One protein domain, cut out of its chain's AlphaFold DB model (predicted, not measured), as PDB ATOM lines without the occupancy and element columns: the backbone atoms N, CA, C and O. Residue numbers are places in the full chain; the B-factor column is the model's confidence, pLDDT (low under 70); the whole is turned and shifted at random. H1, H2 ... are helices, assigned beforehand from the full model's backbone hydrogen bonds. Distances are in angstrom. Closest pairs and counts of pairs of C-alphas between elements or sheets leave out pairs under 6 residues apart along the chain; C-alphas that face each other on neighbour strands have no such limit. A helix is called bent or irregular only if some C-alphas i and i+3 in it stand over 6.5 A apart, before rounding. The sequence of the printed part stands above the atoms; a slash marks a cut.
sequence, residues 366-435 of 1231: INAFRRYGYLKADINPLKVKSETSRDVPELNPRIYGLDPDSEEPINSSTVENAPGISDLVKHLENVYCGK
ATOM      1  N   ILE A 366     104.035 102.689 133.976       93.25
ATOM      2  CA  ILE A 366     104.647 103.951 134.440       93.25
ATOM      3  C   ILE A 366     106.152 103.771 134.704       93.25
ATOM      4  O   ILE A 366     106.970 104.608 134.318       93.25
ATOM      5  N   ASN A 367     106.545 102.665 135.342       94.00
ATOM      6  CA  ASN A 367     107.953 102.367 135.606       94.00
ATOM      7  C   ASN A 367     108.744 101.995 134.341       94.00
ATOM      8  O   ASN A 367     109.959 102.198 134.324       94.00
ATOM      9  N   ALA A 368     108.085 101.486 133.295       96.19
ATOM     10  CA  ALA A 368     108.692 101.266 131.988       96.19
ATOM     11  C   ALA A 368     109.011 102.601 131.305       96.19
ATOM     12  O   ALA A 368     110.158 102.821 130.926       96.19
ATOM     13  N   PHE A 369     108.063 103.542 131.270       95.88
ATOM     14  CA  PHE A 369     108.297 104.899 130.759       95.88
ATOM     15  C   PHE A 369     109.397 105.641 131.530       95.88
ATOM     16  O   PHE A 369     110.333 106.151 130.918       95.88
ATOM     17  N   ARG A 370     109.384 105.589 132.868       97.19
ATOM     18  CA  ARG A 370     110.461 106.139 133.718       97.19
ATOM     19  C   ARG A 370     111.843 105.525 133.468       97.19
ATOM     20  O   ARG A 370     112.846 106.128 133.841       97.19
ATOM     21  N   ARG A 371     111.913 104.306 132.923       96.81
ATOM     22  CA  ARG A 371     113.172 103.583 132.686       96.81
ATOM     23  C   ARG A 371     113.653 103.660 131.241       96.81
ATOM     24  O   ARG A 371     114.858 103.701 131.042       96.81
ATOM     25  N   TYR A 372     112.742 103.640 130.273       96.56
ATOM     26  CA  TYR A 372     113.039 103.445 128.852       96.56
ATOM     27  C   TYR A 372     112.483 104.557 127.951       96.56
ATOM     28  O   TYR A 372     112.819 104.589 126.772       96.56
ATOM     29  N   GLY A 373     111.680 105.494 128.474       95.56
ATOM     30  CA  GLY A 373     111.073 106.579 127.687       95.56
ATOM     31  C   GLY A 373     112.096 107.435 126.934       95.56
ATOM     32  O   GLY A 373     111.864 107.786 125.778       95.56
ATOM     33  N   TYR A 374     113.275 107.647 127.531       94.81
ATOM     34  CA  TYR A 374     114.400 108.362 126.916       94.81
ATOM     35  C   TYR A 374     114.889 107.735 125.591       94.81
ATOM     36  O   TYR A 374     115.411 108.447 124.736       94.81
ATOM     37  N   LEU A 375     114.693 106.425 125.373       92.81
ATOM     38  CA  LEU A 375     115.077 105.744 124.126       92.81
ATOM     39  C   LEU A 375     114.186 106.140 122.937       92.81
ATOM     40  O   LEU A 375     114.643 106.088 121.791       92.81
ATOM     41  N   LYS A 376     112.940 106.547 123.223       92.94
ATOM     42  CA  LYS A 376     111.933 107.038 122.266       92.94
ATOM     43  C   LYS A 376     111.889 108.577 122.196       92.94
ATOM     44  O   LYS A 376     111.094 109.128 121.446       92.94
ATOM     45  N   ALA A 377     112.706 109.275 122.985       93.25
ATOM     46  CA  ALA A 377     112.604 110.720 123.155       93.25
ATOM     47  C   ALA A 377     113.105 111.532 121.943       93.25
ATOM     48  O   ALA A 377     114.107 111.169 121.321       93.25
ATOM     49  N   ASP A 378     112.454 112.665 121.651       92.75
ATOM     50  CA  ASP A 378     112.800 113.611 120.566       92.75
ATOM     51  C   ASP A 378     114.012 114.500 120.923       92.75
ATOM     52  O   ASP A 378     113.984 115.732 120.899       92.75
ATOM     53  N   ILE A 379     115.101 113.862 121.348       92.94
ATOM     54  CA  ILE A 379     116.292 114.533 121.884       92.94
ATOM     55  C   ILE A 379     117.341 114.881 120.821       92.94
ATOM     56  O   ILE A 379     118.286 115.589 121.148       92.94
ATOM     57  N   ASN A 380     117.217 114.399 119.577       93.38
ATOM     58  CA  ASN A 380     118.170 114.711 118.506       93.38
ATOM     59  C   ASN A 380     117.678 115.921 117.683       93.38
ATOM     60  O   ASN A 380     116.583 115.849 117.130       93.38
ATOM     61  N   PRO A 381     118.457 117.009 117.550       93.69
ATOM     62  CA  PRO A 381     118.108 118.130 116.674       93.69
ATOM     63  C   PRO A 381     118.104 117.766 115.178       93.69
ATOM     64  O   PRO A 381     117.414 118.407 114.391       93.69
ATOM     65  N   LEU A 382     118.869 116.752 114.755       91.50
ATOM     66  CA  LEU A 382     119.030 116.387 113.341       91.50
ATOM     67  C   LEU A 382     118.042 115.285 112.934       91.50
ATOM     68  O   LEU A 382     118.084 114.180 113.482       91.50
ATOM     69  N   LYS A 383     117.195 115.526 111.923       77.69
ATOM     70  CA  LYS A 383     116.130 114.591 111.502       77.69
ATOM     71  C   LYS A 383     116.632 113.538 110.513       77.69
ATOM     72  O   LYS A 383     116.019 113.267 109.477       77.69
ATOM     73  N   VAL A 384     117.740 112.875 110.851       64.62
ATOM     74  CA  VAL A 384     118.284 111.779 110.038       64.62
ATOM     75  C   VAL A 384     117.248 110.650 109.962       64.62
ATOM     76  O   VAL A 384     116.900 110.034 110.971       64.62
ATOM     77  N   LYS A 385     116.766 110.352 108.745       49.72
ATOM     78  CA  LYS A 385     115.611 109.468 108.444       49.72
ATOM     79  C   LYS A 385     115.642 108.056 109.056       49.72
ATOM     80  O   LYS A 385     114.640 107.354 108.986       49.72
ATOM     81  N   SER A 386     116.763 107.620 109.626       49.84
ATOM     82  CA  SER A 386     116.892 106.346 110.343       49.84
ATOM     83  C   SER A 386     116.416 106.372 111.802       49.84
ATOM     84  O   SER A 386     116.387 105.313 112.421       49.84
ATOM     85  N   GLU A 387     116.106 107.538 112.385       53.53
ATOM     86  CA  GLU A 387     115.828 107.654 113.831       53.53
ATOM     87  C   GLU A 387     114.343 107.856 114.192       53.53
ATOM     88  O   GLU A 387     113.958 107.613 115.333       53.53
ATOM     89  N   THR A 388     113.487 108.226 113.236       50.62
ATOM     90  CA  THR A 388     112.089 108.654 113.473       50.62
ATOM     91  C   THR A 388     111.095 107.538 113.828       50.62
ATOM     92  O   THR A 388     109.916 107.815 114.041       50.62
ATOM     93  N   SER A 389     111.537 106.280 113.930       54.69
ATOM     94  CA  SER A 389     110.707 105.163 114.408       54.69
ATOM     95  C   SER A 389     111.498 104.167 115.265       54.69
ATOM     96  O   SER A 389     111.582 102.976 114.951       54.69
ATOM     97  N   ARG A 390     112.100 104.643 116.360       70.38
ATOM     98  CA  ARG A 390     112.615 103.754 117.411       70.38
ATOM     99  C   ARG A 390     111.441 103.117 118.159       70.38
ATOM    100  O   ARG A 390     110.872 103.723 119.066       70.38
ATOM    101  N   ASP A 391     111.072 101.905 117.755       82.69
ATOM    102  CA  ASP A 391     110.191 101.058 118.556       82.69
ATOM    103  C   ASP A 391     110.929 100.645 119.839       82.69
ATOM    104  O   ASP A 391     112.070 100.179 119.790       82.69
ATOM    105  N   VAL A 392     110.289 100.860 120.987       92.06
ATOM    106  CA  VAL A 392     110.810 100.507 122.314       92.06
ATOM    107  C   VAL A 392     109.785  99.551 122.918       92.06
ATOM    108  O   VAL A 392     108.787 100.023 123.475       92.06
ATOM    109  N   PRO A 393     109.974  98.225 122.773       93.12
ATOM    110  CA  PRO A 393     108.949  97.238 123.102       93.12
ATOM    111  C   PRO A 393     108.399  97.387 124.521       93.12
ATOM    112  O   PRO A 393     107.196  97.268 124.728       93.12
ATOM    113  N   GLU A 394     109.257  97.722 125.487       94.62
ATOM    114  CA  GLU A 394     108.914  97.928 126.896       94.62
ATOM    115  C   GLU A 394     107.885  99.046 127.137       94.62
ATOM    116  O   GLU A 394     107.259  99.068 128.192       94.62
ATOM    117  N   LEU A 395     107.671  99.965 126.191       94.00
ATOM    118  CA  LEU A 395     106.652 101.015 126.311       94.00
ATOM    119  C   LEU A 395     105.260 100.554 125.841       94.00
ATOM    120  O   LEU A 395     104.281 101.281 126.011       94.00
ATOM    121  N   ASN A 396     105.139  99.349 125.271       92.81
ATOM    122  CA  ASN A 396     103.871  98.815 124.788       92.81
ATOM    123  C   ASN A 396     102.994  98.312 125.961       92.81
ATOM    124  O   ASN A 396     103.358  97.328 126.614       92.81
ATOM    125  N   PRO A 397     101.802  98.901 126.209       90.69
ATOM    126  CA  PRO A 397     100.923  98.504 127.316       90.69
ATOM    127  C   PRO A 397     100.510  97.025 127.280       90.69
ATOM    128  O   PRO A 397     100.318  96.418 128.340       90.69
ATOM    129  N   ARG A 398     100.464  96.403 126.091       91.56
ATOM    130  CA  ARG A 398     100.085  94.990 125.935       91.56
ATOM    131  C   ARG A 398     101.075  94.028 126.605       91.56
ATOM    132  O   ARG A 398     100.649  92.961 127.037       91.56
ATOM    133  N   ILE A 399     102.352  94.403 126.777       92.00
ATOM    134  CA  ILE A 399     103.339  93.593 127.528       92.00
ATOM    135  C   ILE A 399     102.925  93.429 128.995       92.00
ATOM    136  O   ILE A 399     103.167  92.385 129.601       92.00
ATOM    137  N   TYR A 400     102.250  94.431 129.558       89.12
ATOM    138  CA  TYR A 400     101.755  94.412 130.932       89.12
ATOM    139  C   TYR A 400     100.324  93.874 131.038       89.12
ATOM    140  O   TYR A 400      99.747  93.903 132.119       89.12
ATOM    141  N   GLY A 401      99.739  93.367 129.947       87.88
ATOM    142  CA  GLY A 401      98.352  92.897 129.911       87.88
ATOM    143  C   GLY A 401      97.315  94.023 129.979       87.88
ATOM    144  O   GLY A 401      96.194  93.775 130.413       87.88
ATOM    145  N   LEU A 402      97.689  95.245 129.581       86.62
ATOM    146  CA  LEU A 402      96.776  96.375 129.420       86.62
ATOM    147  C   LEU A 402      96.404  96.513 127.941       86.62
ATOM    148  O   LEU A 402      97.285  96.544 127.079       86.62
ATOM    149  N   ASP A 403      95.113  96.621 127.645       83.50
ATOM    150  CA  ASP A 403      94.638  96.894 126.290       83.50
ATOM    151  C   ASP A 403      94.582  98.418 126.054       83.50
ATOM    152  O   ASP A 403      93.821  99.097 126.749       83.50
ATOM    153  N   PRO A 404      95.379  98.993 125.129       77.94
ATOM    154  CA  PRO A 404      95.310 100.420 124.810       77.94
ATOM    155  C   PRO A 404      93.964 100.842 124.211       77.94
ATOM    156  O   PRO A 404      93.630 102.022 124.298       77.94
ATOM    157  N   ASP A 405      93.205  99.897 123.647       78.69
ATOM    158  CA  ASP A 405      91.902 100.137 123.019       78.69
ATOM    159  C   ASP A 405      90.728 100.015 124.018       78.69
ATOM    160  O   ASP A 405      89.568 100.135 123.629       78.69
ATOM    161  N   SER A 406      91.006  99.775 125.309       72.19
ATOM    162  CA  SER A 406      89.973  99.709 126.351       72.19
ATOM    163  C   SER A 406      89.475 101.100 126.757       72.19
ATOM    164  O   SER A 406      90.252 101.951 127.198       72.19
ATOM    165  N   GLU A 407      88.155 101.289 126.679       61.81
ATOM    166  CA  GLU A 407      87.438 102.475 127.170       61.81
ATOM    167  C   GLU A 407      87.120 102.418 128.681       61.81
ATOM    168  O   GLU A 407      86.475 103.327 129.205       61.81
ATOM    169  N   GLU A 408      87.536 101.371 129.409       58.97
ATOM    170  CA  GLU A 408      87.220 101.255 130.839       58.97
ATOM    171  C   GLU A 408      87.892 102.379 131.662       58.97
ATOM    172  O   GLU A 408      89.123 102.503 131.657       58.97
ATOM    173  N   PRO A 409      87.116 103.202 132.398       56.22
ATOM    174  CA  PRO A 409      87.663 104.315 133.164       56.22
ATOM    175  C   PRO A 409      88.503 103.813 134.342       56.22
ATOM    176  O   PRO A 409      88.142 102.850 135.023       56.22
ATOM    177  N   ILE A 410      89.608 104.504 134.641       57.97
ATOM    178  CA  ILE A 410      90.442 104.170 135.802       57.97
ATOM    179  C   ILE A 410      89.623 104.357 137.089       57.97
ATOM    180  O   ILE A 410      89.342 105.473 137.524       57.97
ATOM    181  N   ASN A 411      89.300 103.251 137.758       49.06
ATOM    182  CA  ASN A 411      88.713 103.269 139.096       49.06
ATOM    183  C   ASN A 411      89.771 103.688 140.136       49.06
ATOM    184  O   ASN A 411      90.398 102.855 140.788       49.06
ATOM    185  N   SER A 412      89.969 104.998 140.301       48.38
ATOM    186  CA  SER A 412      90.691 105.581 141.437       48.38
ATOM    187  C   SER A 412      89.674 106.167 142.417       48.38
ATOM    188  O   SER A 412      88.914 107.069 142.069       48.38
ATOM    189  N   SER A 413      89.676 105.707 143.670       43.47
ATOM    190  CA  SER A 413      88.729 106.149 144.711       43.47
ATOM    191  C   SER A 413      88.998 107.560 145.269       43.47
ATOM    192  O   SER A 413      88.607 107.869 146.393       43.47
ATOM    193  N   THR A 414      89.689 108.407 144.502       42.00
ATOM    194  CA  THR A 414      90.167 109.739 144.917       42.00
ATOM    195  C   THR A 414      90.178 110.799 143.807       42.00
ATOM    196  O   THR A 414      90.540 111.935 144.098       42.00
ATOM    197  N   VAL A 415      89.817 110.472 142.559       39.28
ATOM    198  CA  VAL A 415      89.855 111.417 141.423       39.28
ATOM    199  C   VAL A 415      88.678 111.153 140.484       39.28
ATOM    200  O   VAL A 415      88.597 110.074 139.901       39.28
ATOM    201  N   GLU A 416      87.785 112.132 140.318       36.25
ATOM    202  CA  GLU A 416      86.813 112.149 139.216       36.25
ATOM    203  C   GLU A 416      87.550 112.403 137.885       36.25
ATOM    204  O   GLU A 416      88.448 113.240 137.834       36.25
ATOM    205  N   ASN A 417      87.160 111.708 136.809       46.91
ATOM    206  CA  ASN A 417      87.785 111.760 135.472       46.91
ATOM    207  C   ASN A 417      89.235 111.237 135.401       46.91
ATOM    208  O   ASN A 417      90.142 111.937 134.949       46.91
ATOM    209  N   ALA A 418      89.469 109.986 135.802       52.72
ATOM    210  CA  ALA A 418      90.762 109.343 135.578       52.72
ATOM    211  C   ALA A 418      90.860 108.748 134.139       52.72
ATOM    212  O   ALA A 418      89.931 108.058 133.713       52.72
ATOM    213  N   PRO A 419      91.952 109.021 133.390       61.78
ATOM    214  CA  PRO A 419      92.076 108.778 131.940       61.78
ATOM    215  C   PRO A 419      91.987 107.303 131.509       61.78
ATOM    216  O   PRO A 419      92.297 106.414 132.294       61.78
ATOM    217  N   GLY A 420      91.652 107.026 130.243       76.00
ATOM    218  CA  GLY A 420      91.778 105.674 129.670       76.00
ATOM    219  C   GLY A 420      93.245 105.231 129.515       76.00
ATOM    220  O   GLY A 420      94.163 106.045 129.633       76.00
ATOM    221  N   ILE A 421      93.502 103.953 129.202       82.62
ATOM    222  CA  ILE A 421      94.886 103.451 129.016       82.62
ATOM    223  C   ILE A 421      95.610 104.199 127.884       82.62
ATOM    224  O   ILE A 421      96.773 104.568 128.045       82.62
ATOM    225  N   SER A 422      94.910 104.492 126.783       85.31
ATOM    226  CA  SER A 422      95.393 105.350 125.688       85.31
ATOM    227  C   SER A 422      95.872 106.723 126.179       85.31
ATOM    228  O   SER A 422      96.949 107.185 125.806       85.31
ATOM    229  N   ASP A 423      95.113 107.366 127.067       85.19
ATOM    230  CA  ASP A 423      95.424 108.710 127.557       85.19
ATOM    231  C   ASP A 423      96.536 108.702 128.618       85.19
ATOM    232  O   ASP A 423      97.357 109.619 128.651       85.19
ATOM    233  N   LEU A 424      96.639 107.634 129.421       85.88
ATOM    234  CA  LEU A 424      97.804 107.391 130.276       85.88
ATOM    235  C   LEU A 424      99.085 107.227 129.441       85.88
ATOM    236  O   LEU A 424     100.108 107.811 129.792       85.88
ATOM    237  N   VAL A 425      99.036 106.476 128.333       90.12
ATOM    238  CA  VAL A 425     100.179 106.331 127.414       90.12
ATOM    239  C   VAL A 425     100.568 107.687 126.823       90.12
ATOM    240  O   VAL A 425     101.721 108.075 126.972       90.12
ATOM    241  N   LYS A 426      99.620 108.458 126.269       90.56
ATOM    242  CA  LYS A 426      99.889 109.812 125.741       90.56
ATOM    243  C   LYS A 426     100.505 110.737 126.795       90.56
ATOM    244  O   LYS A 426     101.436 111.479 126.498       90.56
ATOM    245  N   HIS A 427     100.011 110.697 128.035       91.00
ATOM    246  CA  HIS A 427     100.578 111.485 129.130       91.00
ATOM    247  C   HIS A 427     102.029 111.080 129.432       91.00
ATOM    248  O   HIS A 427     102.897 111.944 129.543       91.00
ATOM    249  N   LEU A 428     102.314 109.778 129.523       92.88
ATOM    250  CA  LEU A 428     103.667 109.275 129.777       92.88
ATOM    251  C   LEU A 428     104.626 109.531 128.601       92.88
ATOM    252  O   LEU A 428     105.798 109.817 128.837       92.88
ATOM    253  N   GLU A 429     104.140 109.493 127.359       92.81
ATOM    254  CA  GLU A 429     104.893 109.902 126.169       92.81
ATOM    255  C   GLU A 429     105.234 111.396 126.212       92.81
ATOM    256  O   GLU A 429     106.403 111.752 126.068       92.81
ATOM    257  N   ASN A 430     104.266 112.265 126.516       91.44
ATOM    258  CA  ASN A 430     104.512 113.702 126.670       91.44
ATOM    259  C   ASN A 430     105.528 114.008 127.788       91.44
ATOM    260  O   ASN A 430     106.321 114.936 127.656       91.44
ATOM    261  N   VAL A 431     105.524 113.234 128.881       93.12
ATOM    262  CA  VAL A 431     106.431 113.438 130.022       93.12
ATOM    263  C   VAL A 431     107.837 112.883 129.774       93.12
ATOM    264  O   VAL A 431     108.805 113.548 130.133       93.12
ATOM    265  N   TYR A 432     107.987 111.679 129.209       95.75
ATOM    266  CA  TYR A 432     109.286 110.978 129.137       95.75
ATOM    267  C   TYR A 432     109.874 110.829 127.729       95.75
ATOM    268  O   TYR A 432     111.047 110.468 127.613       95.75
ATOM    269  N   CYS A 433     109.093 111.091 126.680       94.69
ATOM    270  CA  CYS A 433     109.487 110.930 125.275       94.69
ATOM    271  C   CYS A 433     109.495 112.263 124.494       94.69
ATOM    272  O   CYS A 433     109.621 112.259 123.271       94.69
ATOM    273  N   GLY A 434     109.381 113.404 125.180       93.38
ATOM    274  CA  GLY A 434     109.552 114.729 124.580       93.38
ATOM    275  C   GLY A 434     111.019 115.093 124.311       93.38
ATOM    276  O   GLY A 434     111.915 114.250 124.342       93.38
ATOM    277  N   LYS A 435     111.281 116.388 124.103       95.31
ATOM    278  CA  LYS A 435     112.629 116.940 123.866       95.31
ATOM    279  C   LYS A 435     113.521 117.018 125.114       95.31
ATOM    280  O   LYS A 435     114.721 117.275 125.013       95.31
TER     281      LYS A 435
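Overview. This is residues 366 to 435 of the 1231 residues of the protein "Oxoglutarate dehydrogenase (succinyl-transferring)" of Strongyloides ratti (UniProt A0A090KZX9). A loose rod with little regular structure: H3 and H1 meet at a steep angle, and two long loops, residues 377 to 396 and 401 to 420, reach to opposite ends of the rod, with tiny H2 between them along the chain. The 70 printed residues hold three named helices, H1, H2, H3 in order, and no named strand; the class is all helix, though only 27 residues are in named elements. The radius of gyration of the C-alphas is 14.0 A, and the spans are 45 by 21 by 19 A.

Along the chain. Find C-alpha 421 at (94.886, 103.451, 129.016); from there H3 runs 16.2 A to residue 432. H1, residues 366 to 376, starts at (104.647, 103.951, 134.440) and covers 14.5 A; it is irregular, with C-alphas 371 and 374 7.6 A apart. H2 is residues 397 to 400.

Arrangement. Look at residues 428 to 432 of H3, which alone touch H1; the closest C-alphas, of Tyr 432 and Gly 373, are 5.0 A apart. The two run the same way at a steep tilt of 58 degrees. H2 is close to but not clearly touching H3, the closest C-alphas, of Pro 397 and Val 425, being 7.9 A apart; H1 and H2 are apart. Every O i to N i+4 pair is within hydrogen-bond range in H3, and 4 of 7 in H1; H2 is too short for one.

Size, cuts and confidence. The C-alphas of Val 384 and Ser 413, the two farthest apart, are 45.9 A apart. The printed part has no cut, and both links are long. Look for pLDDT under 70 at residues 384 to 389 and 407 to 419.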